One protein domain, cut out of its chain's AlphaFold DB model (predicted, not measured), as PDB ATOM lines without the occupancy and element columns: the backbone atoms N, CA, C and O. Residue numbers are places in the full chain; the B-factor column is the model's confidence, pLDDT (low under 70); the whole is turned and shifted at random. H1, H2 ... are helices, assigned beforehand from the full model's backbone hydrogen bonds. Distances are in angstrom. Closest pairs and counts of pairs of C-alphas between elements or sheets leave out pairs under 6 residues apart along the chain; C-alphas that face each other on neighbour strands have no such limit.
ATOM      1  N   ARG A  55      34.368 -17.329 -46.540       82.69
ATOM      2  CA  ARG A  55      34.914 -18.105 -45.423       82.69
ATOM      3  C   ARG A  55      33.836 -19.053 -44.911       82.69
ATOM      4  O   ARG A  55      32.668 -18.678 -44.826       82.69
ATOM      5  N   ARG A  56      34.236 -20.289 -44.609       84.06
ATOM      6  CA  ARG A  56      33.351 -21.323 -44.068       84.06
ATOM      7  C   ARG A  56      33.938 -21.924 -42.809       84.06
ATOM      8  O   ARG A  56      35.125 -22.246 -42.771       84.06
ATOM      9  N   THR A  57      33.106 -22.079 -41.788       87.00
ATOM     10  CA  THR A  57      33.489 -22.763 -40.551       87.00
ATOM     11  C   THR A  57      33.288 -24.270 -40.693       87.00
ATOM     12  O   THR A  57      32.512 -24.738 -41.527       87.00
ATOM     13  N   PHE A  58      33.966 -25.058 -39.855       87.06
ATOM     14  CA  PHE A  58      33.805 -26.514 -39.873       87.06
ATOM     15  C   PHE A  58      32.358 -26.946 -39.574       87.06
ATOM     16  O   PHE A  58      31.860 -27.877 -40.196       87.06
ATOM     17  N   SER A  59      31.641 -26.223 -38.710       85.69
ATOM     18  CA  SER A  59      30.219 -26.481 -38.445       85.69
ATOM     19  C   SER A  59      29.352 -26.326 -39.698       85.69
ATOM     20  O   SER A  59      28.432 -27.109 -39.907       85.69
ATOM     21  N   GLN A  60      29.671 -25.365 -40.569       86.25
ATOM     22  CA  GLN A  60      28.967 -25.192 -41.842       86.25
ATOM     23  C   GLN A  60      29.292 -26.328 -42.824       86.25
ATOM     24  O   GLN A  60      28.422 -26.752 -43.577       86.25
ATOM     25  N   ILE A  61      30.515 -26.872 -42.781       88.69
ATOM     26  CA  ILE A  61      30.891 -28.075 -43.545       88.69
ATOM     27  C   ILE A  61      30.092 -29.298 -43.057       88.69
ATOM     28  O   ILE A  61      29.652 -30.105 -43.875       88.69
ATOM     29  N   ILE A  62      29.856 -29.428 -41.746       87.25
ATOM     30  CA  ILE A  62      28.972 -30.473 -41.202       87.25
ATOM     31  C   ILE A  62      27.537 -30.283 -41.709       87.25
ATOM     32  O   ILE A  62      26.923 -31.260 -42.130       87.25
ATOM     33  N   GLY A  63      27.022 -29.048 -41.701       85.75
ATOM     34  CA  GLY A  63      25.692 -28.732 -42.235       85.75
ATOM     35  C   GLY A  63      25.544 -29.160 -43.698       85.75
ATOM     36  O   GLY A  63      24.628 -29.908 -44.027       85.75
ATOM     37  N   LEU A  64      26.524 -28.810 -44.539       87.75
ATOM     38  CA  LEU A  64      26.592 -29.263 -45.933       87.75
ATOM     39  C   LEU A  64      26.527 -30.793 -46.044       87.75
ATOM     40  O   LEU A  64      25.788 -31.332 -46.865       87.75
ATOM     41  N   TYR A  65      27.297 -31.511 -45.225       87.50
ATOM     42  CA  TYR A  65      27.294 -32.972 -45.239       87.50
ATOM     43  C   TYR A  65      25.925 -33.562 -44.863       87.50
ATOM     44  O   TYR A  65      25.464 -34.492 -45.519       87.50
ATOM     45  N   GLN A  66      25.254 -33.016 -43.846       86.31
ATOM     46  CA  GLN A  66      23.926 -33.475 -43.418       86.31
ATOM     47  C   GLN A  66      22.857 -33.253 -44.497       86.31
ATOM     48  O   GLN A  66      22.023 -34.128 -44.742       86.31
ATOM     49  N   GLU A  67      22.897 -32.117 -45.185       84.50
ATOM     50  CA  GLU A  67      21.976 -31.836 -46.287       84.50
ATOM     51  C   GLU A  67      22.233 -32.722 -47.504       84.50
ATOM     52  O   GLU A  67      21.288 -33.227 -48.113       84.50
ATOM     53  N   LEU A  68      23.503 -32.979 -47.824       84.06
ATOM     54  CA  LEU A  68      23.870 -33.903 -48.892       84.06
ATOM     55  C   LEU A  68      23.402 -35.329 -48.585       84.06
ATOM     56  O   LEU A  68      22.812 -35.963 -49.458       84.06
ATOM     57  N   LEU A  69      23.551 -35.807 -47.346       81.00
ATOM     58  CA  LEU A  69      22.984 -37.093 -46.917       81.00
ATOM     59  C   LEU A  69      21.461 -37.155 -47.105       81.00
ATOM     60  O   LEU A  69      20.917 -38.199 -47.453       81.00
ATOM     61  N   SER A  70      20.779 -36.025 -46.927       79.38
ATOM     62  CA  SER A  70      19.326 -35.902 -47.099       79.38
ATOM     63  C   SER A  70      18.889 -35.840 -48.573       79.38
ATOM     64  O   SER A  70      17.694 -35.860 -48.872       79.38
ATOM     65  N   SER A  71      19.833 -35.730 -49.516       73.25
ATOM     66  CA  SER A  71      19.560 -35.616 -50.955       73.25
ATOM     67  C   SER A  71      19.495 -36.955 -51.701       73.25
ATOM     68  O   SER A  71      19.368 -36.924 -52.914       73.25
ATOM     69  N   SER A  72      19.535 -38.098 -50.997       60.94
ATOM     70  CA  SER A  72      19.466 -39.493 -51.499       60.94
ATOM     71  C   SER A  72      20.539 -39.946 -52.502       60.94
ATOM     72  O   SER A  72      20.835 -41.131 -52.541       60.94
ATOM     73  N   ASP A  73      21.187 -39.033 -53.228       58.12
ATOM     74  CA  ASP A  73      22.202 -39.339 -54.253       58.12
ATOM     75  C   ASP A  73      23.641 -39.282 -53.727       58.12
ATOM     76  O   ASP A  73      24.612 -39.406 -54.477       58.12
ATOM     77  N   PHE A  74      23.809 -39.024 -52.430       57.12
ATOM     78  CA  PHE A  74      25.131 -38.867 -51.858       57.12
ATOM     79  C   PHE A  74      25.743 -40.223 -51.534       57.12
ATOM     80  O   PHE A  74      25.224 -40.984 -50.718       57.12
ATOM     81  N   PHE A  75      26.895 -40.486 -52.149       57.38
ATOM     82  CA  PHE A  75      27.740 -41.641 -51.884       57.38
ATOM     83  C   PHE A  75      27.987 -41.763 -50.367       57.38
ATOM     84  O   PHE A  75      28.782 -41.020 -49.785       57.38
ATOM     85  N   LEU A  76      27.294 -42.701 -49.715       51.31
ATOM     86  CA  LEU A  76      27.259 -42.862 -48.256       51.31
ATOM     87  C   LEU A  76      28.654 -43.109 -47.625       51.31
ATOM     88  O   LEU A  76      28.765 -43.151 -46.402       51.31
ATOM     89  N   SER A  77      29.738 -43.298 -48.400       53.03
ATOM     90  CA  SER A  77      31.119 -43.537 -47.901       53.03
ATOM     91  C   SER A  77      31.980 -42.319 -47.733       53.03
ATOM     92  O   SER A  77      33.075 -42.470 -47.180       53.03
ATOM     93  N   LEU A  78      31.563 -41.133 -48.175       66.38
ATOM     94  CA  LEU A  78      32.454 -39.989 -48.061       66.38
ATOM     95  C   LEU A  78      32.485 -39.446 -46.626       66.38
ATOM     96  O   LEU A  78      31.844 -38.449 -46.303       66.38
ATOM     97  N   LYS A  79      33.257 -40.117 -45.759       74.00
ATOM     98  CA  LYS A  79      33.465 -39.720 -44.363       74.00
ATOM     99  C   LYS A  79      33.983 -38.283 -44.345       74.00
ATOM    100  O   LYS A  79      35.058 -37.995 -44.880       74.00
ATOM    101  N   ILE A  80      33.198 -37.392 -43.747       85.12
ATOM    102  CA  ILE A  80      33.617 -36.020 -43.473       85.12
ATOM    103  C   ILE A  80      34.913 -36.050 -42.642       85.12
ATOM    104  O   ILE A  80      35.046 -36.904 -41.753       85.12
ATOM    105  N   PRO A  81      35.899 -35.178 -42.919       83.56
ATOM    106  CA  PRO A  81      37.107 -35.128 -42.109       83.56
ATOM    107  C   PRO A  81      36.773 -34.815 -40.649       83.56
ATOM    108  O   PRO A  81      35.842 -34.068 -40.362       83.56
ATOM    109  N   GLU A  82      37.542 -35.377 -39.720       83.25
ATOM    110  CA  GLU A  82      37.301 -35.183 -38.289       83.25
ATOM    111  C   GLU A  82      37.429 -33.714 -37.871       83.25
ATOM    112  O   GLU A  82      38.279 -32.997 -38.429       83.25
ATOM    113  N   PRO A  83      36.663 -33.282 -36.850       85.75
ATOM    114  CA  PRO A  83      36.759 -31.934 -36.318       85.75
ATOM    115  C   PRO A  83      38.202 -31.582 -35.945       85.75
ATOM    116  O   PRO A  83      38.966 -32.444 -35.497       85.75
ATOM    117  N   PRO A  84      38.612 -30.320 -36.138       85.19
ATOM    118  CA  PRO A  84      39.922 -29.889 -35.701       85.19
ATOM    119  C   PRO A  84      39.998 -29.895 -34.166       85.19
ATOM    120  O   PRO A  84      39.264 -29.183 -33.485       85.19
ATOM    121  N   GLU A  85      40.906 -30.700 -33.617       84.56
ATOM    122  CA  GLU A  85      41.291 -30.695 -32.204       84.56
ATOM    123  C   GLU A  85      41.763 -29.308 -31.744       84.56
ATOM    124  O   GLU A  85      42.702 -28.743 -32.309       84.56
ATOM    125  N   LYS A  86      41.132 -28.781 -30.686       86.69
ATOM    126  CA  LYS A  86      41.404 -27.438 -30.140       86.69
ATOM    127  C   LYS A  86      42.869 -27.256 -29.738       86.69
ATOM    128  O   LYS A  86      43.453 -26.203 -29.966       86.69
ATOM    129  N   ASN A  87      43.456 -28.314 -29.191       84.31
ATOM    130  CA  ASN A  87      44.802 -28.358 -28.627       84.31
ATOM    131  C   ASN A  87      45.886 -28.154 -29.700       84.31
ATOM    132  O   ASN A  87      46.993 -27.736 -29.386       84.31
ATOM    133  N   LEU A  88      45.563 -28.461 -30.962       80.94
ATOM    134  CA  LEU A  88      46.490 -28.431 -32.094       80.94
ATOM    135  C   LEU A  88      46.265 -27.227 -33.017       80.94
ATOM    136  O   LEU A  88      46.970 -27.082 -34.012       80.94
ATOM    137  N   LEU A  89      45.310 -26.342 -32.700       83.31
ATOM    138  CA  LEU A  89      45.000 -25.163 -33.519       83.31
ATOM    139  C   LEU A  89      46.157 -24.158 -33.599       83.31
ATOM    140  O   LEU A  89      46.207 -23.366 -34.531       83.31
ATOM    141  N   THR A  90      47.091 -24.194 -32.649       83.50
ATOM    142  CA  THR A  90      48.303 -23.365 -32.670       83.50
ATOM    143  C   THR A  90      49.347 -23.871 -33.665       83.50
ATOM    144  O   THR A  90      50.230 -23.112 -34.053       83.50
ATOM    145  N   SER A  91      49.257 -25.131 -34.106       81.62
ATOM    146  CA  SER A  91      50.208 -25.716 -35.047       81.62
ATOM    147  C   SER A  91      49.829 -25.365 -36.495       81.62
ATOM    148  O   SER A  91      48.819 -25.862 -37.008       81.62
ATOM    149  N   PRO A  92      50.647 -24.570 -37.214       78.06
ATOM    150  CA  PRO A  92      50.359 -24.203 -38.602       78.06
ATOM    151  C   PRO A  92      50.363 -25.427 -39.529       78.06
ATOM    152  O   PRO A  92      49.548 -25.530 -40.444       78.06
ATOM    153  N   VAL A  93      51.228 -26.406 -39.247       75.25
ATOM    154  CA  VAL A  93      51.312 -27.666 -40.000       75.25
ATOM    155  C   VAL A  93      50.031 -28.486 -39.838       75.25
ATOM    156  O   VAL A  93      49.543 -29.080 -40.802       75.25
ATOM    157  N   TYR A  94      49.470 -28.528 -38.629       79.44
ATOM    158  CA  TYR A  94      48.208 -29.214 -38.375       79.44
ATOM    159  C   TYR A  94      47.038 -28.550 -39.109       79.44
ATOM    160  O   TYR A  94      46.266 -29.244 -39.779       79.44
ATOM    161  N   LEU A  95      46.937 -27.219 -39.034       80.00
ATOM    162  CA  LEU A  95      45.892 -26.461 -39.724       80.00
ATOM    163  C   LEU A  95      45.948 -26.666 -41.238       80.00
ATOM    164  O   LEU A  95      44.914 -26.922 -41.853       80.00
ATOM    165  N   GLU A  96      47.140 -26.643 -41.832       79.25
ATOM    166  CA  GLU A  96      47.305 -26.879 -43.267       79.25
ATOM    167  C   GLU A  96      46.920 -28.316 -43.660       79.25
ATOM    168  O   GLU A  96      46.225 -28.533 -44.655       79.25
ATOM    169  N   ARG A  97      47.272 -29.317 -42.838       74.12
ATOM    170  CA  ARG A  97      46.819 -30.704 -43.045       74.12
ATOM    171  C   ARG A  97      45.296 -30.816 -42.986       74.12
ATOM    172  O   ARG A  97      44.715 -31.496 -43.832       74.12
ATOM    173  N   LYS A  98      44.642 -30.160 -42.021       83.31
ATOM    174  CA  LYS A  98      43.174 -30.138 -41.924       83.31
ATOM    175  C   LYS A  98      42.552 -29.421 -43.119       83.31
ATOM    176  O   LYS A  98      41.631 -29.969 -43.716       83.31
ATOM    177  N   ARG A  99      43.098 -28.276 -43.541       85.12
ATOM    178  CA  ARG A  99      42.670 -27.564 -44.755       85.12
ATOM    179  C   ARG A  99      42.715 -28.473 -45.982       85.12
ATOM    180  O   ARG A  99      41.713 -28.600 -46.676       85.12
ATOM    181  N   ALA A 100      43.836 -29.162 -46.203       74.94
ATOM    182  CA  ALA A 100      44.008 -30.078 -47.329       74.94
ATOM    183  C   ALA A 100      43.030 -31.269 -47.283       74.94
ATOM    184  O   ALA A 100      42.549 -31.722 -48.324       74.94
ATOM    185  N   GLN A 101      42.705 -31.781 -46.089       80.44
ATOM    186  CA  GLN A 101      41.674 -32.813 -45.927       80.44
ATOM    187  C   GLN A 101      40.284 -32.296 -46.316       80.44
ATOM    188  O   GLN A 101      39.579 -32.984 -47.055       80.44
ATOM    189  N   MET A 102      39.911 -31.091 -45.868       85.56
ATOM    190  CA  MET A 102      38.634 -30.464 -46.239       85.56
ATOM    191  C   MET A 102      38.564 -30.199 -47.741       85.56
ATOM    192  O   MET A 102      37.570 -30.532 -48.372       85.56
ATOM    193  N   GLU A 103      39.632 -29.661 -48.333       82.19
ATOM    194  CA  GLU A 103      39.716 -29.401 -49.772       82.19
ATOM    195  C   GLU A 103      39.554 -30.689 -50.585       82.19
ATOM    196  O   GLU A 103      38.786 -30.737 -51.546       82.19
ATOM    197  N   LYS A 104      40.228 -31.771 -50.179       78.19
ATOM    198  CA  LYS A 104      40.082 -33.076 -50.831       78.19
ATOM    199  C   LYS A 104      38.648 -33.595 -50.738       78.19
ATOM    200  O   LYS A 104      38.128 -34.114 -51.726       78.19
ATOM    201  N   TRP A 105      38.024 -33.476 -49.568       86.25
ATOM    202  CA  TRP A 105      36.641 -33.895 -49.366       86.25
ATOM    203  C   TRP A 105      35.682 -33.065 -50.233       86.25
ATOM    204  O   TRP A 105      34.924 -33.652 -51.002       86.25
ATOM    205  N   LEU A 106      35.812 -31.732 -50.233       86.94
ATOM    206  CA  LEU A 106      35.034 -30.813 -51.076       86.94
ATOM    207  C   LEU A 106      35.178 -31.127 -52.574       86.94
ATOM    208  O   LEU A 106      34.188 -31.220 -53.295       86.94
ATOM    209  N   ASN A 107      36.403 -31.357 -53.046       79.88
ATOM    210  CA  ASN A 107      36.643 -31.746 -54.437       79.88
ATOM    211  C   ASN A 107      35.969 -33.075 -54.786       79.88
ATOM    212  O   ASN A 107      35.476 -33.250 -55.898       79.88
ATOM    213  N   THR A 108      35.948 -34.016 -53.842       78.38
ATOM    214  CA  THR A 108      35.350 -35.327 -54.079       78.38
ATOM    215  C   THR A 108      33.829 -35.233 -54.128       78.38
ATOM    216  O   THR A 108      33.252 -35.755 -55.072       78.38
ATOM    217  N   ILE A 109      33.185 -34.501 -53.208       84.12
ATOM    218  CA  ILE A 109      31.724 -34.307 -53.259       84.12
ATOM    219  C   ILE A 109      31.286 -33.574 -54.529       84.12
ATOM    220  O   ILE A 109      30.276 -33.940 -55.115       84.12
ATOM    221  N   CYS A 110      32.068 -32.596 -55.000       82.56
ATOM    222  CA  CYS A 110      31.785 -31.893 -56.253       82.56
ATOM    223  C   CYS A 110      31.859 -32.836 -57.460       82.56
ATOM    224  O   CYS A 110      31.130 -32.654 -58.429       82.56
ATOM    225  N   TYR A 111      32.746 -33.831 -57.406       74.25
ATOM    226  CA  TYR A 111      32.913 -34.822 -58.464       74.25
ATOM    227  C   TYR A 111      31.845 -35.924 -58.424       74.25
ATOM    228  O   TYR A 111      31.468 -36.440 -59.471       74.25
ATOM    229  N   THR A 112      31.376 -36.307 -57.234       72.38
ATOM    230  CA  THR A 112      30.404 -37.398 -57.054       72.38
ATOM    231  C   THR A 112      28.949 -36.936 -57.030       72.38
ATOM    232  O   THR A 112      28.065 -37.782 -57.009       72.38
ATOM    233  N   ALA A 113      28.675 -35.631 -56.980       76.81
ATOM    234  CA  ALA A 113      27.312 -35.109 -56.958       76.81
ATOM    235  C   ALA A 113      26.626 -35.281 -58.321       76.81
ATOM    236  O   ALA A 113      26.931 -34.572 -59.282       76.81
ATOM    237  N   ASP A 114      25.671 -36.205 -58.388       72.38
ATOM    238  CA  ASP A 114      24.957 -36.517 -59.625       72.38
ATOM    239  C   ASP A 114      23.651 -35.751 -59.776       72.38
ATOM    240  O   ASP A 114      23.388 -35.182 -60.843       72.38
ATOM    241  N   SER A 115      22.845 -35.698 -58.716       79.81
ATOM    242  CA  SER A 115      21.550 -35.043 -58.797       79.81
ATOM    243  C   SER A 115      21.653 -33.537 -58.809       79.81
ATOM    244  O   SER A 115      22.536 -32.924 -58.204       79.81
ATOM    245  N   GLN A 116      20.681 -32.929 -59.484       80.06
ATOM    246  CA  GLN A 116      20.567 -31.481 -59.525       80.06
ATOM    247  C   GLN A 116      20.432 -30.904 -58.112       80.06
ATOM    248  O   GLN A 116      21.102 -29.932 -57.793       80.06
ATOM    249  N   LYS A 117      19.684 -31.579 -57.231       82.75
ATOM    250  CA  LYS A 117      19.540 -31.188 -55.825       82.75
ATOM    251  C   LYS A 117      20.888 -31.158 -55.094       82.75
ATOM    252  O   LYS A 117      21.193 -30.163 -54.446       82.75
ATOM    253  N   ALA A 118      21.710 -32.204 -55.216       82.94
ATOM    254  CA  ALA A 118      23.035 -32.236 -54.592       82.94
ATOM    255  C   ALA A 118      23.966 -31.147 -55.155       82.94
ATOM    256  O   ALA A 118      24.695 -30.495 -54.407       82.94
ATOM    257  N   LYS A 119      23.910 -30.907 -56.469       84.12
ATOM    258  CA  LYS A 119      24.676 -29.842 -57.133       84.12
ATOM    259  C   LYS A 119      24.255 -28.455 -56.657       84.12
ATOM    260  O   LYS A 119      25.121 -27.647 -56.340       84.12
ATOM    261  N   ASP A 120      22.956 -28.200 -56.546       82.31
ATOM    262  CA  ASP A 120      22.409 -26.930 -56.062       82.31
ATOM    263  C   ASP A 120      22.814 -26.673 -54.601       82.31
ATOM    264  O   ASP A 120      23.223 -25.560 -54.263       82.31
ATOM    265  N   ILE A 121      22.798 -27.720 -53.761       85.38
ATOM    266  CA  ILE A 121      23.306 -27.677 -52.379       85.38
ATOM    267  C   ILE A 121      24.772 -27.220 -52.350       85.38
ATOM    268  O   ILE A 121      25.127 -26.267 -51.651       85.38
ATOM    269  N   ILE A 122      25.628 -27.851 -53.158       86.88
ATOM    270  CA  ILE A 122      27.058 -27.515 -53.231       86.88
ATOM    271  C   ILE A 122      27.274 -26.094 -53.762       86.88
ATOM    272  O   ILE A 122      28.075 -25.348 -53.199       86.88
ATOM    273  N   ILE A 123      26.570 -25.697 -54.825       85.06
ATOM    274  CA  ILE A 123      26.718 -24.367 -55.433       85.06
ATOM    275  C   ILE A 123      26.368 -23.292 -54.413       85.06
ATOM    276  O   ILE A 123      27.188 -22.415 -54.156       85.06
ATOM    277  N   ASN A 124      25.210 -23.405 -53.768       83.75
ATOM    278  CA  ASN A 124      24.808 -22.486 -52.710       83.75
ATOM    279  C   ASN A 124      25.819 -22.458 -51.570       83.75
ATOM    280  O   ASN A 124      26.147 -21.382 -51.075       83.75
ATOM    281  N   PHE A 125      26.375 -23.603 -51.171       86.44
ATOM    282  CA  PHE A 125      27.437 -23.627 -50.169       86.44
ATOM    283  C   PHE A 125      28.676 -22.836 -50.585       86.44
ATOM    284  O   PHE A 125      29.284 -22.170 -49.744       86.44
ATOM    285  N   LEU A 126      29.044 -22.849 -51.862       85.00
ATOM    286  CA  LEU A 126      30.205 -22.123 -52.370       85.00
ATOM    287  C   LEU A 126      29.923 -20.630 -52.604       85.00
ATOM    288  O   LEU A 126      30.819 -19.808 -52.401       85.00
ATOM    289  N   THR A 127      28.698 -20.255 -52.982       79.19
ATOM    290  CA  THR A 127      28.359 -18.889 -53.431       79.19
ATOM    291  C   THR A 127      27.692 -18.022 -52.374       79.19
ATOM    292  O   THR A 127      27.910 -16.808 -52.357       79.19
ATOM    293  N   SER A 128      26.914 -18.617 -51.467       76.62
ATOM    294  CA  SER A 128      26.096 -17.870 -50.508       76.62
ATOM    295  C   SER A 128      26.937 -16.972 -49.594       76.62
ATOM    296  O   SER A 128      27.947 -17.370 -49.013       76.62
ATOM    297  N   LYS A 129      26.518 -15.725 -49.398       68.75
ATOM    298  CA  LYS A 129      27.109 -14.868 -48.363       68.75
ATOM    299  C   LYS A 129      26.437 -15.180 -47.028       68.75
ATOM    300  O   LYS A 129      25.585 -14.430 -46.574       68.75
ATOM    301  N   VAL A 130      26.766 -16.322 -46.433       61.00
ATOM    302  CA  VAL A 130      26.247 -16.679 -45.106       61.00
ATOM    303  C   VAL A 130      27.020 -15.900 -44.048       61.00
ATOM    304  O   VAL A 130      28.249 -15.963 -44.021       61.00
ATOM    305  N   SER A 131      26.304 -15.146 -43.209       56.19
ATOM    306  CA  SER A 131      26.895 -14.519 -42.025       56.19
ATOM    307  C   SER A 131      27.265 -15.599 -41.007       56.19
ATOM    308  O   SER A 131      26.610 -16.639 -40.924       56.19
ATOM    309  N   ASP A 132      28.310 -15.367 -40.217       54.75
ATOM    310  CA  ASP A 132      28.900 -16.352 -39.295       54.75
ATOM    311  C   ASP A 132      27.944 -16.871 -38.186       54.75
ATOM    312  O   ASP A 132      28.338 -17.705 -37.374       54.75
ATOM    313  N   SER A 133      26.684 -16.416 -38.143       48.34
ATOM    314  CA  SER A 133      25.807 -16.508 -36.969       48.34
ATOM    315  C   SER A 133      24.718 -17.598 -36.978       48.34
ATOM    316  O   SER A 133      24.096 -17.782 -35.934       48.34
ATOM    317  N   CYS A 134      24.451 -18.344 -38.060       45.53
ATOM    318  CA  CYS A 134      23.456 -19.440 -38.013       45.53
ATOM    319  C   CYS A 134      24.129 -20.799 -38.230       45.53
ATOM    320  O   CYS A 134      24.638 -21.094 -39.310       45.53
ATOM    321  N   ALA A 135      24.037 -21.669 -37.220       49.22
ATOM    322  CA  ALA A 135      24.184 -23.123 -37.367       49.22
ATOM    323  C   ALA A 135      23.044 -23.750 -38.207       49.22
ATOM    324  O   ALA A 135      23.052 -24.938 -38.504       49.22
ATOM    325  N   CYS A 136      22.077 -22.919 -38.586       49.50
ATOM    326  CA  CYS A 136      20.870 -23.175 -39.345       49.50
ATOM    327  C   CYS A 136      21.029 -22.571 -40.741       49.50
ATOM    328  O   CYS A 136      20.651 -21.429 -41.000       49.50
ATOM    329  N   TRP A 137      21.656 -23.318 -41.639       55.59
ATOM    330  CA  TRP A 137      21.633 -22.987 -43.056       55.59
ATOM    331  C   TRP A 137      20.232 -23.301 -43.593       55.59
ATOM    332  O   TRP A 137      19.883 -24.458 -43.774       55.59
ATOM    333  N   ASN A 138      19.392 -22.283 -43.791       54.34
ATOM    334  CA  ASN A 138      18.069 -22.475 -44.387       54.34
ATOM    335  C   ASN A 138      18.159 -22.295 -45.906       54.34
ATOM    336  O   ASN A 138      18.291 -21.186 -46.416       54.34
ATOM    337  N   PHE A 139      18.062 -23.410 -46.623       56.16
ATOM    338  CA  PHE A 139      18.166 -23.524 -48.080       56.16
ATOM    339  C   PHE A 139      16.895 -23.137 -48.862       56.16
ATOM    340  O   PHE A 139      16.648 -23.644 -49.955       56.16
ATOM    341  N   SER A 140      16.050 -22.262 -48.316       51.09
ATOM    342  CA  SER A 140      14.729 -21.991 -48.898       51.09
ATOM    343  C   SER A 140      14.725 -20.977 -50.043       51.09
ATOM    344  O   SER A 140      13.680 -20.794 -50.662       51.09
ATOM    345  N   GLU A 141      15.842 -20.307 -50.346       48.88
ATOM    346  CA  GLU A 141      15.877 -19.380 -51.480       48.88
ATOM    347  C   GLU A 141      16.272 -20.097 -52.783       48.88
ATOM    348  O   GLU A 141      17.373 -20.645 -52.880       48.88
ATOM    349  N   PRO A 142      15.400 -20.096 -53.810       47.34
ATOM    350  CA  PRO A 142      15.741 -20.642 -55.114       47.34
ATOM    351  C   PRO A 142      16.896 -19.843 -55.728       47.34
ATOM    352  O   PRO A 142      16.860 -18.611 -55.779       47.34
ATOM    353  N   LEU A 143      17.912 -20.561 -56.220       53.34
ATOM    354  CA  LEU A 143      19.063 -19.995 -56.923       53.34
ATOM    355  C   LEU A 143      18.596 -19.007 -57.997       53.34
ATOM    356  O   LEU A 143      18.005 -19.393 -59.011       53.34
ATOM    357  N   ARG A 144      18.907 -17.717 -57.814       50.88
ATOM    358  CA  ARG A 144      18.912 -16.772 -58.935       50.88
ATOM    359  C   ARG A 144      19.871 -17.354 -59.963       50.88
ATOM    360  O   ARG A 144      21.030 -17.558 -59.627       50.88
ATOM    361  N   LYS A 145      19.374 -17.651 -61.169       47.28
ATOM    362  CA  LYS A 145      20.128 -18.226 -62.295       47.28
ATOM    363  C   LYS A 145      21.510 -17.569 -62.403       47.28
ATOM    364  O   LYS A 145      21.640 -16.493 -62.984       47.28
ATOM    365  N   GLU A 146      22.535 -18.185 -61.818       50.47
ATOM    366  CA  GLU A 146      23.901 -17.707 -61.970       50.47
ATOM    367  C   GLU A 146      24.372 -18.112 -63.364       50.47
ATOM    368  O   GLU A 146      24.355 -19.284 -63.742       50.47
ATOM    369  N   ASN A 147      24.743 -17.106 -64.152       45.38
ATOM    370  CA  ASN A 147      25.123 -17.225 -65.554       45.38
ATOM    371  C   ASN A 147      26.331 -18.164 -65.735       45.38
ATOM    372  O   ASN A 147      27.474 -17.724 -65.672       45.38
ATOM    373  N   GLY A 148      26.091 -19.461 -65.954       53.62
ATOM    374  CA  GLY A 148      27.057 -20.427 -66.502       53.62
ATOM    375  C   GLY A 148      28.347 -20.677 -65.701       53.62
ATOM    376  O   GLY A 148      29.217 -21.405 -66.181       53.62
ATOM    377  N   PHE A 149      28.498 -20.108 -64.503       55.53
ATOM    378  CA  PHE A 149      29.769 -20.084 -63.770       55.53
ATOM    379  C   PHE A 149      30.164 -21.457 -63.202       55.53
ATOM    380  O   PHE A 149      31.309 -21.883 -63.341       55.53
ATOM    381  N   PHE A 150      29.195 -22.208 -62.673       54.53
ATOM    382  CA  PHE A 150      29.364 -23.610 -62.270       54.53
ATOM    383  C   PHE A 150      28.953 -24.587 -63.369       54.53
ATOM    384  O   PHE A 150      28.578 -25.721 -63.082       54.53
ATOM    385  N   SER A 151      29.025 -24.175 -64.639       54.06
ATOM    386  CA  SER A 151      28.689 -25.059 -65.759       54.06
ATOM    387  C   SER A 151      29.440 -26.386 -65.677       54.06
ATOM    388  O   SER A 151      28.810 -27.402 -65.889       54.06
ATOM    389  N   TRP A 152      30.704 -26.413 -65.236       56.94
ATOM    390  CA  TRP A 152      31.471 -27.654 -65.038       56.94
ATOM    391  C   TRP A 152      30.893 -28.617 -63.981       56.94
ATOM    392  O   TRP A 152      31.140 -29.816 -64.073       56.94
ATOM    393  N   LEU A 153      30.139 -28.113 -62.997       53.19
ATOM    394  CA  LEU A 153      29.444 -28.913 -61.980       53.19
ATOM    395  C   LEU A 153      28.049 -29.347 -62.473       53.19
ATOM    396  O   LEU A 153      27.560 -30.423 -62.138       53.19
ATOM    397  N   ILE A 154      27.403 -28.500 -63.282       50.44
ATOM    398  CA  ILE A 154      26.016 -28.671 -63.739       50.44
ATOM    399  C   ILE A 154      25.941 -29.507 -65.025       50.44
ATOM    400  O   ILE A 154      25.042 -30.339 -65.146       50.44
ATOM    401  N   THR A 155      26.881 -29.360 -65.966       49.19
ATOM    402  CA  THR A 155      26.881 -30.140 -67.209       49.19
ATOM    403  C   THR A 155      27.113 -31.616 -66.900       49.19
ATOM    404  O   THR A 155      28.156 -31.948 -66.329       49.19
ATOM    405  N   PRO A 156      26.193 -32.518 -67.285       45.06
ATOM    406  CA  PRO A 156      26.464 -33.946 -67.238       45.06
ATOM    407  C   PRO A 156      27.713 -34.234 -68.073       45.06
ATOM    408  O   PRO A 156      27.879 -33.680 -69.165       45.06
TER     409      PRO A 156
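AT A GLANCE: This is residues 55 to 156 of the 572 residues of a protein of Smittium mucronatum (UniProt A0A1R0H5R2). Two short helices, H1 and H3, lie side by side and run opposite ways, while the longer H2 lies alongside with its last turns close to H3 and its first turns reaching beyond both along the longest axis. The tiny H4 sits where H3 begins and H2 ends, and long loops join H1 to H2 and H3 to H4. The printed part has 102 residues with four named helices, H1 to H4 in order, and no named strand; the class is all helix, though under half of the residues are in named elements. The whole is compact, with a radius of gyration of the C-alphas of 14.5 A and spans of 42 by 29 by 24 A.

HOW THE PARTS SIT: H1, residues 58 to 69, touches H3, residues 116 to 127, with its residues 64 to 68 alone. The closest C-alphas, those of Leu 68 and Ala 118, are 6.0 A apart, at a shallow tilt of 13 degrees, opposite ways. H2, residues 92 to 112, and H1 are near each other, with 6 pairs of C-alphas within 10 A. H2 and H3 are close but not clearly touching, Cys 110 and Ile 122 being closest with C-alphas 7.1 A apart. H4, residues 151 to 154, only just touches H3, with 3 pairs of C-alphas within 8 A, the closest those of Lys 119 and Ile 154 at 6.8 A. H1 and H4 are apart. In H1, H2 and H3 every O i to N i+4 pair is within hydrogen-bond range; H4 is too short for one.

IN THESE COORDINATES: H1 begins at C-alpha 58 (33.805, -26.514, -39.873) and is 16.7 A long. H2 is 30.2 A long, H3 16.0 A and H4 4.9 A, ending at C-alpha 154 (26.016, -28.671, -63.739).

THE WHOLE: The C-alphas farthest apart, those of Asn 87 and Asn 147, are 43.3 A apart. The printed part has no cut. The links H1 to H2 and H3 to H4 are long, and H2 to H3 is tight. In this predicted model, pLDDT is under 70 at residues 72 to 78 and 129 to 156.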